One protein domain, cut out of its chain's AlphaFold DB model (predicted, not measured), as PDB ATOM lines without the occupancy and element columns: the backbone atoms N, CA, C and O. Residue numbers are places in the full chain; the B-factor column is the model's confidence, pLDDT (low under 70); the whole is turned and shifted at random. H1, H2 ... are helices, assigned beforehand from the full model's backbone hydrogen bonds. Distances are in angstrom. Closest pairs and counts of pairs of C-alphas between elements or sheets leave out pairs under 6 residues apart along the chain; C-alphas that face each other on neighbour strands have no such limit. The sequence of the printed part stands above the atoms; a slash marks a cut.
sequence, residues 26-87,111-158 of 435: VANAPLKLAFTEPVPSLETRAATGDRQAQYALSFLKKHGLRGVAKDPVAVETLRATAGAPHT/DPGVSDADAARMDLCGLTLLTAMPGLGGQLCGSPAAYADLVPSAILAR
ATOM      1  N   VAL A  26     236.090 239.157 232.052       82.62
ATOM      2  CA  VAL A  26     235.690 239.323 233.458       82.62
ATOM      3  C   VAL A  26     235.178 240.741 233.710       82.62
ATOM      4  O   VAL A  26     234.158 240.924 234.375       82.62
ATOM      5  N   ALA A  27     235.828 241.748 233.124       83.75
ATOM      6  CA  ALA A  27     235.441 243.150 233.263       83.75
ATOM      7  C   ALA A  27     234.057 243.465 232.662       83.75
ATOM      8  O   ALA A  27     233.432 244.445 233.056       83.75
ATOM      9  N   ASN A  28     233.568 242.659 231.713       87.69
ATOM     10  CA  ASN A  28     232.242 242.812 231.105       87.69
ATOM     11  C   ASN A  28     231.179 241.866 231.687       87.69
ATOM     12  O   ASN A  28     230.043 241.871 231.208       87.69
ATOM     13  N   ALA A  29     231.495 241.085 232.727       88.38
ATOM     14  CA  ALA A  29     230.535 240.177 233.355       88.38
ATOM     15  C   ALA A  29     229.209 240.860 233.770       88.38
ATOM     16  O   ALA A  29     228.153 240.289 233.491       88.38
ATOM     17  N   PRO A  30     229.198 242.090 234.333       91.75
ATOM     18  CA  PRO A  30     227.947 242.787 234.651       91.75
ATOM     19  C   PRO A  30     227.089 243.099 233.416       91.75
ATOM     20  O   PRO A  30     225.870 242.946 233.445       91.75
ATOM     21  N   LEU A  31     227.713 243.501 232.307       91.75
ATOM     22  CA  LEU A  31     227.010 243.763 231.051       91.75
ATOM     23  C   LEU A  31     226.486 242.464 230.419       91.75
ATOM     24  O   LEU A  31     225.361 242.430 229.926       91.75
ATOM     25  N   LYS A  32     227.259 241.373 230.496       90.88
ATOM     26  CA  LYS A  32     226.802 240.044 230.070       90.88
ATOM     27  C   LYS A  32     225.558 239.618 230.845       90.88
ATOM     28  O   LYS A  32     224.563 239.250 230.230       90.88
ATOM     29  N   LEU A  33     225.580 239.766 232.174       92.50
ATOM     30  CA  LEU A  33     224.427 239.496 233.039       92.50
ATOM     31  C   LEU A  33     223.197 240.318 232.637       92.50
ATOM     32  O   LEU A  33     222.097 239.772 232.619       92.50
ATOM     33  N   ALA A  34     223.370 241.589 232.258       92.69
ATOM     34  CA  ALA A  34     222.265 242.419 231.774       92.69
ATOM     35  C   ALA A  34     221.568 241.801 230.550       92.69
ATOM     36  O   ALA A  34     220.342 241.857 230.442       92.69
ATOM     37  N   PHE A  35     222.323 241.168 229.651       90.94
ATOM     38  CA  PHE A  35     221.772 240.539 228.453       90.94
ATOM     39  C   PHE A  35     221.261 239.111 228.675       90.94
ATOM     40  O   PHE A  35     220.316 238.708 228.002       90.94
ATOM     41  N   THR A  36     221.830 238.352 229.616       90.06
ATOM     42  CA  THR A  36     221.532 236.915 229.762       90.06
ATOM     43  C   THR A  36     220.603 236.572 230.923       90.06
ATOM     44  O   THR A  36     219.773 235.676 230.804       90.06
ATOM     45  N   GLU A  37     220.726 237.249 232.064       91.12
ATOM     46  CA  GLU A  37     220.080 236.827 233.314       91.12
ATOM     47  C   GLU A  37     218.596 237.230 233.345       91.12
ATOM     48  O   GLU A  37     218.280 238.354 232.960       91.12
ATOM     49  N   PRO A  38     217.647 236.394 233.799       91.81
ATOM     50  CA  PRO A  38     216.249 236.808 233.940       91.81
ATOM     51  C   PRO A  38     216.090 238.057 234.825       91.81
ATOM     52  O   PRO A  38     216.664 238.128 235.911       91.81
ATOM     53  N   VAL A  39     215.268 239.022 234.397       92.94
ATOM     54  CA  VAL A  39     215.064 240.293 235.125       92.94
ATOM     55  C   VAL A  39     214.656 240.087 236.595       92.94
ATOM     56  O   VAL A  39     215.301 240.693 237.448       92.94
ATOM     57  N   PRO A  40     213.712 239.188 236.948       94.31
ATOM     58  CA  PRO A  40     213.365 238.958 238.356       94.31
ATOM     59  C   PRO A  40     214.536 238.436 239.208       94.31
ATOM     60  O   PRO A  40     214.639 238.732 240.401       94.31
ATOM     61  N   SER A  41     215.452 237.671 238.596       95.00
ATOM     62  CA  SER A  41     216.682 237.219 239.258       95.00
ATOM     63  C   SER A  41     217.630 238.393 239.496       95.00
ATOM     64  O   SER A  41     218.151 238.548 240.602       95.00
ATOM     65  N   LEU A  42     217.796 239.274 238.501       94.75
ATOM     66  CA  LEU A  42     218.585 240.500 238.647       94.75
ATOM     67  C   LEU A  42     218.029 241.412 239.744       94.75
ATOM     68  O   LEU A  42     218.806 241.908 240.550       94.75
ATOM     69  N   GLU A  43     216.711 241.597 239.817       94.62
ATOM     70  CA  GLU A  43     216.061 242.388 240.868       94.62
ATOM     71  C   GLU A  43     216.313 241.800 242.259       94.62
ATOM     72  O   GLU A  43     216.732 242.516 243.170       94.62
ATOM     73  N   THR A  44     216.144 240.482 242.407       95.06
ATOM     74  CA  THR A  44     216.399 239.773 243.669       95.06
ATOM     75  C   THR A  44     217.860 239.910 244.091       95.06
ATOM     76  O   THR A  44     218.158 240.310 245.216       95.06
ATOM     77  N   ARG A  45     218.794 239.632 243.176       93.88
ATOM     78  CA  ARG A  45     220.236 239.716 243.438       93.88
ATOM     79  C   ARG A  45     220.660 241.146 243.763       93.88
ATOM     80  O   ARG A  45     221.375 241.360 244.744       93.88
ATOM     81  N   ALA A  46     220.164 242.125 243.006       92.81
ATOM     82  CA  ALA A  46     220.446 243.534 243.245       92.81
ATOM     83  C   ALA A  46     219.960 243.986 244.631       92.81
ATOM     84  O   ALA A  46     220.694 244.692 245.329       92.81
ATOM     85  N   ALA A  47     218.781 243.522 245.061       92.31
ATOM     86  CA  ALA A  47     218.241 243.781 246.396       92.31
ATOM     87  C   ALA A  47     219.078 243.132 247.516       92.31
ATOM     88  O   ALA A  47     219.203 243.702 248.596       92.31
ATOM     89  N   THR A  48     219.703 241.979 247.256       89.31
ATOM     90  CA  THR A  48     220.624 241.315 248.203       89.31
ATOM     91  C   THR A  48     222.050 241.882 248.210       89.31
ATOM     92  O   THR A  48     222.911 241.364 248.917       89.31
ATOM     93  N   GLY A  49     222.317 242.952 247.453       85.56
ATOM     94  CA  GLY A  49     223.623 243.618 247.435       85.56
ATOM     95  C   GLY A  49     224.598 243.120 246.363       85.56
ATOM     96  O   GLY A  49     225.778 243.466 246.414       85.56
ATOM     97  N   ASP A  50     224.141 242.322 245.392       89.56
ATOM     98  CA  ASP A  50     224.971 241.902 244.260       89.56
ATOM     99  C   ASP A  50     225.225 243.084 243.314       89.56
ATOM    100  O   ASP A  50     224.334 243.552 242.604       89.56
ATOM    101  N   ARG A  51     226.473 243.549 243.287       88.06
ATOM    102  CA  ARG A  51     226.903 244.732 242.530       88.06
ATOM    103  C   ARG A  51     226.836 244.537 241.025       88.06
ATOM    104  O   ARG A  51     226.530 245.480 240.299       88.06
ATOM    105  N   GLN A  52     227.118 243.324 240.545       90.88
ATOM    106  CA  GLN A  52     227.038 243.039 239.116       90.88
ATOM    107  C   GLN A  52     225.575 243.066 238.670       90.88
ATOM    108  O   GLN A  52     225.270 243.644 237.629       90.88
ATOM    109  N   ALA A  53     224.668 242.530 239.495       93.31
ATOM    110  CA  ALA A  53     223.230 242.615 239.260       93.31
ATOM    111  C   ALA A  53     222.697 244.056 239.376       93.31
ATOM    112  O   ALA A  53     221.855 244.457 238.575       93.31
ATOM    113  N   GLN A  54     223.216 244.860 240.311       94.44
ATOM    114  CA  GLN A  54     222.876 246.284 240.434       94.44
ATOM    115  C   GLN A  54     223.285 247.077 239.189       94.44
ATOM    116  O   GLN A  54     222.459 247.806 238.636       94.44
ATOM    117  N   TYR A  55     224.516 246.897 238.691       94.75
ATOM    118  CA  TYR A  55     224.932 247.508 237.426       94.75
ATOM    119  C   TYR A  55     224.060 247.019 236.263       94.75
ATOM    120  O   TYR A  55     223.530 247.847 235.520       94.75
ATOM    121  N   ALA A  56     223.867 245.703 236.130       94.88
ATOM    122  CA  ALA A  56     223.076 245.105 235.057       94.88
ATOM    123  C   ALA A  56     221.650 245.672 235.011       94.88
ATOM    124  O   ALA A  56     221.187 246.118 233.961       94.88
ATOM    125  N   LEU A  57     220.975 245.742 236.162       95.62
ATOM    126  CA  LEU A  57     219.637 246.316 236.278       95.62
ATOM    127  C   LEU A  57     219.630 247.821 235.971       95.62
ATOM    128  O   LEU A  57     218.701 248.307 235.327       95.62
ATOM    129  N   SER A  58     220.677 248.558 236.366       95.38
ATOM    130  CA  SER A  58     220.829 249.971 235.995       95.38
ATOM    131  C   SER A  58     220.956 250.146 234.477       95.38
ATOM    132  O   SER A  58     220.353 251.052 233.910       95.38
ATOM    133  N   PHE A  59     221.682 249.259 233.791       94.12
ATOM    134  CA  PHE A  59     221.825 249.306 232.338       94.12
ATOM    135  C   PHE A  59     220.475 249.062 231.645       94.12
ATOM    136  O   PHE A  59     220.084 249.827 230.760       94.12
ATOM    137  N   LEU A  60     219.709 248.066 232.109       93.19
ATOM    138  CA  LEU A  60     218.364 247.782 231.590       93.19
ATOM    139  C   LEU A  60     217.401 248.960 231.799       93.19
ATOM    140  O   LEU A  60     216.735 249.375 230.850       93.19
ATOM    141  N   LYS A  61     217.383 249.563 232.996       92.69
ATOM    142  CA  LYS A  61     216.563 250.750 233.311       92.69
ATOM    143  C   LYS A  61     217.002 252.008 232.563       92.69
ATOM    144  O   LYS A  61     216.178 252.875 232.297       92.69
ATOM    145  N   LYS A  62     218.277 252.136 232.199       90.12
ATOM    146  CA  LYS A  62     218.765 253.274 231.407       90.12
ATOM    147  C   LYS A  62     218.229 253.231 229.976       90.12
ATOM    148  O   LYS A  62     217.833 254.259 229.427       90.12
ATOM    149  N   HIS A  63     218.197 252.041 229.382       85.56
ATOM    150  CA  HIS A  63     217.845 251.866 227.972       85.56
ATOM    151  C   HIS A  63     216.395 251.432 227.733       85.56
ATOM    152  O   HIS A  63     215.908 251.607 226.619       85.56
ATOM    153  N   GLY A  64     215.676 250.990 228.765       85.75
ATOM    154  CA  GLY A  64     214.308 250.494 228.627       85.75
ATOM    155  C   GLY A  64     214.284 249.136 227.933       85.75
ATOM    156  O   GLY A  64     213.678 249.004 226.874       85.75
ATOM    157  N   LEU A  65     215.042 248.178 228.468       85.38
ATOM    158  CA  LEU A  65     215.279 246.872 227.849       85.38
ATOM    159  C   LEU A  65     214.676 245.743 228.680       85.38
ATOM    160  O   LEU A  65     214.616 245.810 229.906       85.38
ATOM    161  N   ARG A  66     214.323 244.657 228.001       82.56
ATOM    162  CA  ARG A  66     213.838 243.381 228.534       82.56
ATOM    163  C   ARG A  66     212.597 243.543 229.410       82.56
ATOM    164  O   ARG A  66     212.504 242.947 230.480       82.56
ATOM    165  N   GLY A  67     211.665 244.391 228.970       78.00
ATOM    166  CA  GLY A  67     210.435 244.714 229.704       78.00
ATOM    167  C   GLY A  67     210.636 245.616 230.929       78.00
ATOM    168  O   GLY A  67     209.679 245.883 231.653       78.00
ATOM    169  N   VAL A  68     211.854 246.111 231.173       87.94
ATOM    170  CA  VAL A  68     212.135 247.049 232.263       87.94
ATOM    171  C   VAL A  68     211.881 248.474 231.787       87.94
ATOM    172  O   VAL A  68     212.519 248.948 230.850       87.94
ATOM    173  N   ALA A  69     210.973 249.185 232.457       84.69
ATOM    174  CA  ALA A  69     210.692 250.585 232.152       84.69
ATOM    175  C   ALA A  69     211.911 251.486 232.407       84.69
ATOM    176  O   ALA A  69     212.701 251.251 233.331       84.69
ATOM    177  N   LYS A  70     212.030 252.556 231.608       87.31
ATOM    178  CA  LYS A  70     213.061 253.574 231.822       87.31
ATOM    179  C   LYS A  70     212.845 254.281 233.153       87.31
ATOM    180  O   LYS A  70     211.765 254.806 233.402       87.31
ATOM    181  N   ASP A  71     213.886 254.326 233.976       92.00
ATOM    182  CA  ASP A  71     213.827 254.941 235.303       92.00
ATOM    183  C   ASP A  71     215.165 255.617 235.638       92.00
ATOM    184  O   ASP A  71     216.060 254.978 236.200       92.00
ATOM    185  N   PRO A  72     215.344 256.899 235.274       84.88
ATOM    186  CA  PRO A  72     216.617 257.588 235.460       84.88
ATOM    187  C   PRO A  72     217.011 257.723 236.938       84.88
ATOM    188  O   PRO A  72     218.198 257.737 237.246       84.88
ATOM    189  N   VAL A  73     216.051 257.773 237.866       90.75
ATOM    190  CA  VAL A  73     216.338 257.913 239.302       90.75
ATOM    191  C   VAL A  73     216.851 256.592 239.879       90.75
ATOM    192  O   VAL A  73     217.848 256.566 240.608       90.75
ATOM    193  N   ALA A  74     216.208 255.477 239.524       90.50
ATOM    194  CA  ALA A  74     216.679 254.161 239.937       90.50
ATOM    195  C   ALA A  74     218.031 253.804 239.305       90.50
ATOM    196  O   ALA A  74     218.830 253.134 239.956       90.50
ATOM    197  N   VAL A  75     218.317 254.263 238.079       90.62
ATOM    198  CA  VAL A  75     219.633 254.082 237.437       90.62
ATOM    199  C   VAL A  75     220.742 254.665 238.307       90.62
ATOM    200  O   VAL A  75     221.670 253.938 238.658       90.62
ATOM    201  N   GLU A  76     220.626 255.935 238.697       87.94
ATOM    202  CA  GLU A  76     221.637 256.599 239.531       87.94
ATOM    203  C   GLU A  76     221.776 255.922 240.899       87.94
ATOM    204  O   GLU A  76     222.884 255.667 241.369       87.94
ATOM    205  N   THR A  77     220.654 255.531 241.509       90.62
ATOM    206  CA  THR A  77     220.653 254.848 242.812       90.62
ATOM    207  C   THR A  77     221.359 253.488 242.746       90.62
ATOM    208  O   THR A  77     222.188 253.161 243.602       90.62
ATOM    209  N   LEU A  78     221.067 252.688 241.718       92.62
ATOM    210  CA  LEU A  78     221.687 251.378 241.513       92.62
ATOM    211  C   LEU A  78     223.181 251.503 241.204       92.62
ATOM    212  O   LEU A  78     223.966 250.702 241.706       92.62
ATOM    213  N   ARG A  79     223.586 252.521 240.435       88.94
ATOM    214  CA  ARG A  79     225.000 252.801 240.138       88.94
ATOM    215  C   ARG A  79     225.773 253.221 241.376       88.94
ATOM    216  O   ARG A  79     226.811 252.631 241.661       88.94
ATOM    217  N   ALA A  80     225.225 254.155 242.149       85.88
ATOM    218  CA  ALA A  80     225.821 254.577 243.411       85.88
ATOM    219  C   ALA A  80     225.997 253.389 244.373       85.88
ATOM    220  O   ALA A  80     227.028 253.265 245.032       85.88
ATOM    221  N   THR A  81     225.025 252.474 244.413       86.88
ATOM    222  CA  THR A  81     225.100 251.272 245.259       86.88
ATOM    223  C   THR A  81     226.127 250.261 244.735       86.88
ATOM    224  O   THR A  81     226.897 249.711 245.522       86.88
ATOM    225  N   ALA A  82     226.198 250.059 243.414       87.12
ATOM    226  CA  ALA A  82     227.152 249.146 242.784       87.12
ATOM    227  C   ALA A  82     228.615 249.601 242.953       87.12
ATOM    228  O   ALA A  82     229.509 248.755 243.069       87.12
ATOM    229  N   GLY A  83     228.849 250.918 242.974       84.06
ATOM    230  CA  GLY A  83     230.168 251.535 243.140       84.06
ATOM    231  C   GLY A  83     230.581 251.817 244.588       84.06
ATOM    232  O   GLY A  83     231.747 252.109 244.844       84.06
ATOM    233  N   ALA A  84     229.671 251.717 245.563       81.69
ATOM    234  CA  ALA A  84     230.006 251.964 246.967       81.69
ATOM    235  C   ALA A  84     231.046 250.941 247.461       81.69
ATOM    236  O   ALA A  84     230.828 249.749 247.280       81.69
ATOM    237  N   PRO A  85     232.159 251.308 248.114       71.50
ATOM    238  CA  PRO A  85     233.131 250.331 248.612       71.50
ATOM    239  C   PRO A  85     232.520 249.450 249.713       71.50
ATOM    240  O   PRO A  85     231.811 249.948 250.588       71.50
ATOM    241  N   HIS A  86     232.796 248.142 249.697       70.50
ATOM    242  CA  HIS A  86     232.415 247.249 250.798       70.50
ATOM    243  C   HIS A  86     233.636 246.579 251.397       70.50
ATOM    244  O   HIS A  86     234.398 245.895 250.715       70.50
ATOM    245  N   THR A  87     233.805 246.783 252.698       74.50
ATOM    246  CA  THR A  87     234.911 246.233 253.463       74.50
ATOM    247  C   THR A  87     234.407 245.063 254.293       74.50
ATOM    248  O   THR A  87     233.499 245.218 255.109       74.50
ATOM    249  N   ASP A 111     236.438 245.490 248.691       66.12
ATOM    250  CA  ASP A 111     236.081 245.278 247.293       66.12
ATOM    251  C   ASP A 111     235.683 246.634 246.673       66.12
ATOM    252  O   ASP A 111     234.775 247.294 247.203       66.12
ATOM    253  N   PRO A 112     236.358 247.086 245.598       62.81
ATOM    254  CA  PRO A 112     236.110 248.395 244.998       62.81
ATOM    255  C   PRO A 112     234.755 248.506 244.277       62.81
ATOM    256  O   PRO A 112     234.350 249.619 243.961       62.81
ATOM    257  N   GLY A 113     234.019 247.407 244.059       71.94
ATOM    258  CA  GLY A 113     232.754 247.444 243.314       71.94
ATOM    259  C   GLY A 113     232.916 247.821 241.842       71.94
ATOM    260  O   GLY A 113     234.008 247.742 241.286       71.94
ATOM    261  N   VAL A 114     231.808 248.195 241.195       80.62
ATOM    262  CA  VAL A 114     231.832 248.671 239.803       80.62
ATOM    263  C   VAL A 114     232.153 250.160 239.816       80.62
ATOM    264  O   VAL A 114     231.315 250.963 240.218       80.62
ATOM    265  N   SER A 115     233.361 250.531 239.390       80.06
ATOM    266  CA  SER A 115     233.765 251.937 239.340       80.06
ATOM    267  C   SER A 115     232.959 252.725 238.299       80.06
ATOM    268  O   SER A 115     232.492 252.160 237.308       80.06
ATOM    269  N   ASP A 116     232.850 254.046 238.462       77.19
ATOM    270  CA  ASP A 116     232.187 254.914 237.475       77.19
ATOM    271  C   ASP A 116     232.839 254.819 236.086       77.19
ATOM    272  O   ASP A 116     232.156 254.853 235.061       77.19
ATOM    273  N   ALA A 117     234.165 254.648 236.044       74.69
ATOM    274  CA  ALA A 117     234.910 254.464 234.804       74.69
ATOM    275  C   ALA A 117     234.554 253.134 234.120       74.69
ATOM    276  O   ALA A 117     234.339 253.105 232.905       74.69
ATOM    277  N   ASP A 118     234.426 252.049 234.889       82.06
ATOM    278  CA  ASP A 118     233.989 250.753 234.366       82.06
ATOM    279  C   ASP A 118     232.534 250.795 233.908       82.06
ATOM    280  O   ASP A 118     232.215 250.265 232.845       82.06
ATOM    281  N   ALA A 119     231.660 251.467 234.660       82.81
ATOM    282  CA  ALA A 119     230.266 251.661 234.286       82.81
ATOM    283  C   ALA A 119     230.136 252.453 232.976       82.81
ATOM    284  O   ALA A 119     229.384 252.051 232.090       82.81
ATOM    285  N   ALA A 120     230.898 253.539 232.811       82.31
ATOM    286  CA  ALA A 120     230.918 254.329 231.581       82.31
ATOM    287  C   ALA A 120     231.467 253.529 230.387       82.31
ATOM    288  O   ALA A 120     230.902 253.572 229.292       82.31
ATOM    289  N   ARG A 121     232.538 252.755 230.593       86.38
ATOM    290  CA  ARG A 121     233.100 251.865 229.568       86.38
ATOM    291  C   ARG A 121     232.094 250.791 229.147       86.38
ATOM    292  O   ARG A 121     231.881 250.585 227.953       86.38
ATOM    293  N   MET A 122     231.467 250.119 230.111       90.06
ATOM    294  CA  MET A 122     230.458 249.094 229.843       90.06
ATOM    295  C   MET A 122     229.217 249.683 229.166       90.06
ATOM    296  O   MET A 122     228.686 249.054 228.258       90.06
ATOM    297  N   ASP A 123     228.806 250.909 229.502       87.38
ATOM    298  CA  ASP A 123     227.716 251.596 228.800       87.38
ATOM    299  C   ASP A 123     228.036 251.817 227.318       87.38
ATOM    300  O   ASP A 123     227.195 251.569 226.456       87.38
ATOM    301  N   LEU A 124     229.257 252.264 227.006       82.12
ATOM    302  CA  LEU A 124     229.704 252.479 225.625       82.12
ATOM    303  C   LEU A 124     229.813 251.162 224.846       82.12
ATOM    304  O   LEU A 124     229.394 251.090 223.688       82.12
ATOM    305  N   CYS A 125     230.336 250.111 225.480       83.81
ATOM    306  CA  CYS A 125     230.350 248.761 224.916       83.81
ATOM    307  C   CYS A 125     228.922 248.251 224.653       83.81
ATOM    308  O   CYS A 125     228.611 247.820 223.543       83.81
ATOM    309  N   GLY A 126     228.029 248.371 225.639       86.44
ATOM    310  CA  GLY A 126     226.625 247.983 225.539       86.44
ATOM    311  C   GLY A 126     225.886 248.741 224.440       86.44
ATOM    312  O   GLY A 126     225.170 248.129 223.655       86.44
ATOM    313  N   LEU A 127     226.117 250.049 224.306       84.25
ATOM    314  CA  LEU A 127     225.535 250.847 223.228       84.25
ATOM    315  C   LEU A 127     226.015 250.373 221.852       84.25
ATOM    316  O   LEU A 127     225.206 250.234 220.946       84.25
ATOM    317  N   THR A 128     227.307 250.081 221.712       77.06
ATOM    318  CA  THR A 128     227.917 249.612 220.456       77.06
ATOM    319  C   THR A 128     227.369 248.251 220.024       77.06
ATOM    320  O   THR A 128     227.166 248.005 218.833       77.06
ATOM    321  N   LEU A 129     227.092 247.378 220.997       81.38
ATOM    322  CA  LEU A 129     226.409 246.102 220.794       81.38
ATOM    323  C   LEU A 129     224.945 246.304 220.366       81.38
ATOM    324  O   LEU A 129     224.490 245.675 219.413       81.38
ATOM    325  N   LEU A 130     224.222 247.222 221.015       81.69
ATOM    326  CA  LEU A 130     222.820 247.524 220.703       81.69
ATOM    327  C   LEU A 130     222.643 248.241 219.352       81.69
ATOM    328  O   LEU A 130     221.624 248.058 218.691       81.69
ATOM    329  N   THR A 131     223.623 249.024 218.899       72.00
ATOM    330  CA  THR A 131     223.588 249.715 217.596       72.00
ATOM    331  C   THR A 131     224.291 248.947 216.474       72.00
ATOM    332  O   THR A 131     224.285 249.410 215.336       72.00
ATOM    333  N   ALA A 132     224.865 247.775 216.772       69.94
ATOM    334  CA  ALA A 132     225.645 246.935 215.860       69.94
ATOM    335  C   ALA A 132     226.693 247.704 215.048       69.94
ATOM    336  O   ALA A 132     226.707 247.676 213.818       69.94
ATOM    337  N   MET A 133     227.607 248.366 215.759       66.88
ATOM    338  CA  MET A 133     228.766 249.043 215.176       66.88
ATOM    339  C   MET A 133     230.037 248.188 215.369       66.88
ATOM    340  O   MET A 133     230.867 248.501 216.228       66.88
ATOM    341  N   PRO A 134     230.240 247.105 214.586       59.06
ATOM    342  CA  PRO A 134     231.326 246.148 214.816       59.06
ATOM    343  C   PRO A 134     232.719 246.777 214.700       59.06
ATOM    344  O   PRO A 134     233.633 246.353 215.404       59.06
ATOM    345  N   GLY A 135     232.874 247.829 213.885       58.34
ATOM    346  CA  GLY A 135     234.142 248.551 213.719       58.34
ATOM    347  C   GLY A 135     234.662 249.231 214.993       58.34
ATOM    348  O   GLY A 135     235.856 249.498 215.083       58.34
ATOM    349  N   LEU A 136     233.799 249.471 215.988       65.62
ATOM    350  CA  LEU A 136     234.163 250.074 217.280       65.62
ATOM    351  C   LEU A 136     234.117 249.067 218.446       65.62
ATOM    352  O   LEU A 136     234.612 249.353 219.538       65.62
ATOM    353  N   GLY A 137     233.552 247.876 218.217       61.56
ATOM    354  CA  GLY A 137     233.232 246.893 219.254       61.56
ATOM    355  C   GLY A 137     234.436 246.423 220.063       61.56
ATOM    356  O   GLY A 137     234.413 246.462 221.292       61.56
ATOM    357  N   GLY A 138     235.523 246.040 219.389       65.00
ATOM    358  CA  GLY A 138     236.727 245.541 220.061       65.00
ATOM    359  C   GLY A 138     237.428 246.589 220.933       65.00
ATOM    360  O   GLY A 138     237.964 246.246 221.982       65.00
ATOM    361  N   GLN A 139     237.392 247.863 220.535       71.94
ATOM    362  CA  GLN A 139     238.007 248.954 221.293       71.94
ATOM    363  C   GLN A 139     237.167 249.326 222.521       71.94
ATOM    364  O   GLN A 139     237.704 249.479 223.615       71.94
ATOM    365  N   LEU A 140     235.847 249.445 222.356       76.19
ATOM    366  CA  LEU A 140     234.951 249.904 223.420       76.19
ATOM    367  C   LEU A 140     234.647 248.808 224.451       76.19
ATOM    368  O   LEU A 140     234.485 249.098 225.636       76.19
ATOM    369  N   CYS A 141     234.647 247.541 224.035       76.25
ATOM    370  CA  CYS A 141     234.482 246.399 224.936       76.25
ATOM    371  C   CYS A 141     235.802 245.899 225.548       76.25
ATOM    372  O   CYS A 141     235.779 244.982 226.367       76.25
ATOM    373  N   GLY A 142     236.941 246.506 225.201       77.75
ATOM    374  CA  GLY A 142     238.267 246.196 225.750       77.75
ATOM    375  C   GLY A 142     239.044 245.117 224.987       77.75
ATOM    376  O   GLY A 142     240.270 245.088 225.071       77.75
ATOM    377  N   SER A 143     238.373 244.257 224.216       74.50
ATOM    378  CA  SER A 143     239.011 243.393 223.216       74.50
ATOM    379  C   SER A 143     238.003 242.879 222.173       74.50
ATOM    380  O   SER A 143     236.801 242.812 222.457       74.50
ATOM    381  N   PRO A 144     238.456 242.446 220.977       73.19
ATOM    382  CA  PRO A 144     237.593 241.768 220.006       73.19
ATOM    383  C   PRO A 144     236.939 240.493 220.559       73.19
ATOM    384  O   PRO A 144     235.780 240.222 220.260       73.19
ATOM    385  N   ALA A 145     237.656 239.737 221.399       73.25
ATOM    386  CA  ALA A 145     237.137 238.521 222.023       73.25
ATOM    387  C   ALA A 145     235.997 238.822 223.010       73.25
ATOM    388  O   ALA A 145     234.978 238.138 222.994       73.25
ATOM    389  N   ALA A 146     236.131 239.880 223.817       76.25
ATOM    390  CA  ALA A 146     235.076 240.305 224.733       76.25
ATOM    391  C   ALA A 146     233.838 240.834 223.991       76.25
ATOM    392  O   ALA A 146     232.715 240.571 224.409       76.25
ATOM    393  N   TYR A 147     234.024 241.532 222.865       77.75
ATOM    394  CA  TYR A 147     232.909 241.917 221.997       77.75
ATOM    395  C   TYR A 147     232.186 240.684 221.436       77.75
ATOM    396  O   TYR A 147     230.971 240.571 221.575       77.75
ATOM    397  N   ALA A 148     232.928 239.731 220.861       78.38
ATOM    398  CA  ALA A 148     232.361 238.513 220.283       78.38
ATOM    399  C   ALA A 148     231.586 237.659 221.307       78.38
ATOM    400  O   ALA A 148     230.549 237.102 220.959       78.38
ATOM    401  N   ASP A 149     232.040 237.599 222.565       82.88
ATOM    402  CA  ASP A 149     231.346 236.889 223.654       82.88
ATOM    403  C   ASP A 149     229.978 237.507 224.004       82.88
ATOM    404  O   ASP A 149     229.044 236.801 224.386       82.88
ATOM    405  N   LEU A 150     229.829 238.825 223.843       84.69
ATOM    406  CA  LEU A 150     228.598 239.548 224.176       84.69
ATOM    407  C   LEU A 150     227.587 239.592 223.022       84.69
ATOM    408  O   LEU A 150     226.384 239.678 223.280       84.69
ATOM    409  N   VAL A 151     228.050 239.521 221.767       80.62
ATOM    410  CA  VAL A 151     227.209 239.656 220.562       80.62
ATOM    411  C   VAL A 151     225.971 238.749 220.586       80.62
ATOM    412  O   VAL A 151     224.876 239.287 220.418       80.62
ATOM    413  N   PRO A 152     226.068 237.428 220.844       79.06
ATOM    414  CA  PRO A 152     224.894 236.553 220.816       79.06
ATOM    415  C   PRO A 152     223.791 236.992 221.786       79.06
ATOM    416  O   PRO A 152     222.612 236.955 221.449       79.06
ATOM    417  N   SER A 153     224.177 237.460 222.976       79.62
ATOM    418  CA  SER A 153     223.226 237.888 224.010       79.62
ATOM    419  C   SER A 153     222.666 239.284 223.721       79.62
ATOM    420  O   SER A 153     221.503 239.571 224.003       79.62
ATOM    421  N   ALA A 154     223.473 240.155 223.112       83.31
ATOM    422  CA  ALA A 154     223.062 241.500 222.744       83.31
ATOM    423  C   ALA A 154     222.095 241.546 221.552       83.31
ATOM    424  O   ALA A 154     221.312 242.489 221.470       83.31
ATOM    425  N   ILE A 155     222.102 240.551 220.654       77.50
ATOM    426  CA  ILE A 155     221.155 240.477 219.522       77.50
ATOM    427  C   ILE A 155     219.706 240.510 220.023       77.50
ATOM    428  O   ILE A 155     218.910 241.305 219.528       77.50
ATOM    429  N   LEU A 156     219.388 239.720 221.051       73.12
ATOM    430  CA  LEU A 156     218.042 239.673 221.630       73.12
ATOM    431  C   LEU A 156     217.661 241.009 222.286       73.12
ATOM    432  O   LEU A 156     216.566 241.525 222.082       73.12
ATOM    433  N   ALA A 157     218.587 241.615 223.035       77.88
ATOM    434  CA  ALA A 157     218.359 242.919 223.659       77.88
ATOM    435  C   ALA A 157     218.223 244.054 222.628       77.88
ATOM    436  O   ALA A 157     217.473 245.003 222.840       77.88
ATOM    437  N   ARG A 158     218.928 243.957 221.497       77.88
ATOM    438  CA  ARG A 158     218.818 244.889 220.372       77.88
ATOM    439  C   ARG A 158     217.460 244.788 219.687       77.88
ATOM    440  O   ARG A 158     216.888 245.824 219.366       77.88
TER     441      ARG A 158
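AT A GLANCE: This is residues 26 to 87 and 111 to 158 of the 435 residues of an uncharacterized protein of Brevundimonas sp. 32-68-21 (UniProt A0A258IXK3). Two groups of helices stand on either side of the short helix H1: H3, with H2 and H4 packed on it, and H7, with H5 and H6. H5 runs from the end of H4 toward H7, linking the two groups. The printed part has 110 residues with seven named helices, H1 to H7 in chain order, and no named strand: the class is all helix. It is compact, with a radius of gyration of the C-alphas of 13.0 A and spans of 37 by 30 by 21 A.

IN THESE COORDINATES: H1, residues 29 to 36, begins at C-alpha 29 (230.535, 240.177, 233.355) and is 10.2 A long. H2 is residues 39 to 47, 12.2 A; H3 residues 51 to 63, 18.6 A; H4 residues 72 to 83, 16.7 A; H5 residues 116 to 130, 20.6 A; H6 residues 134 to 140, 10.1 A. H7, residues 144 to 158, 19.0 A, ends at C-alpha 158 (218.818, 244.889, 220.372).

HOW THE PARTS SIT: H1 touches H3, with the closest C-alphas, Ala 34 and Ala 56, 4.3 A apart, at a steep tilt of 54 degrees. H1 also touches H7 (Phe 35 and Ser 153, closest C-alphas 5.4 A). H2 touches residues 52 to 57 of H3 (closest C-alphas Ala 46 and Gln 54, 4.6 A). H3 and H4 form a hairpin (closest C-alphas Arg 51 and Ala 82, 4.4 A). H4 and H5 only just touch, with 3 pairs of C-alphas within 8 A. H5 and H6 form a hairpin (closest C-alphas Cys 125 and Leu 140, 5.0 A). Residues 125 to 130 of H5 touch H7 (closest C-alphas Leu 130 and Arg 158, 4.8 A). H6 and H7 touch only at the corner. In H1 to H5 every O i to N i+4 pair is within hydrogen-bond range; in H7 7 of 11 are, and in H6 1 of 3, beside 3 of 4 O i to N i+3 pairs.

THE WHOLE: The farthest C-alphas, Thr 87 and Gly 135, are 39.8 A apart. Residues 88 to 110 are not printed; C-alphas 87 and 111 are 6.4 A apart across this cut. Of the links printed whole, no link is long. Mean pLDDT of the printed part is 83.6; residues 111 to 112 and 132 to 138 are under 70.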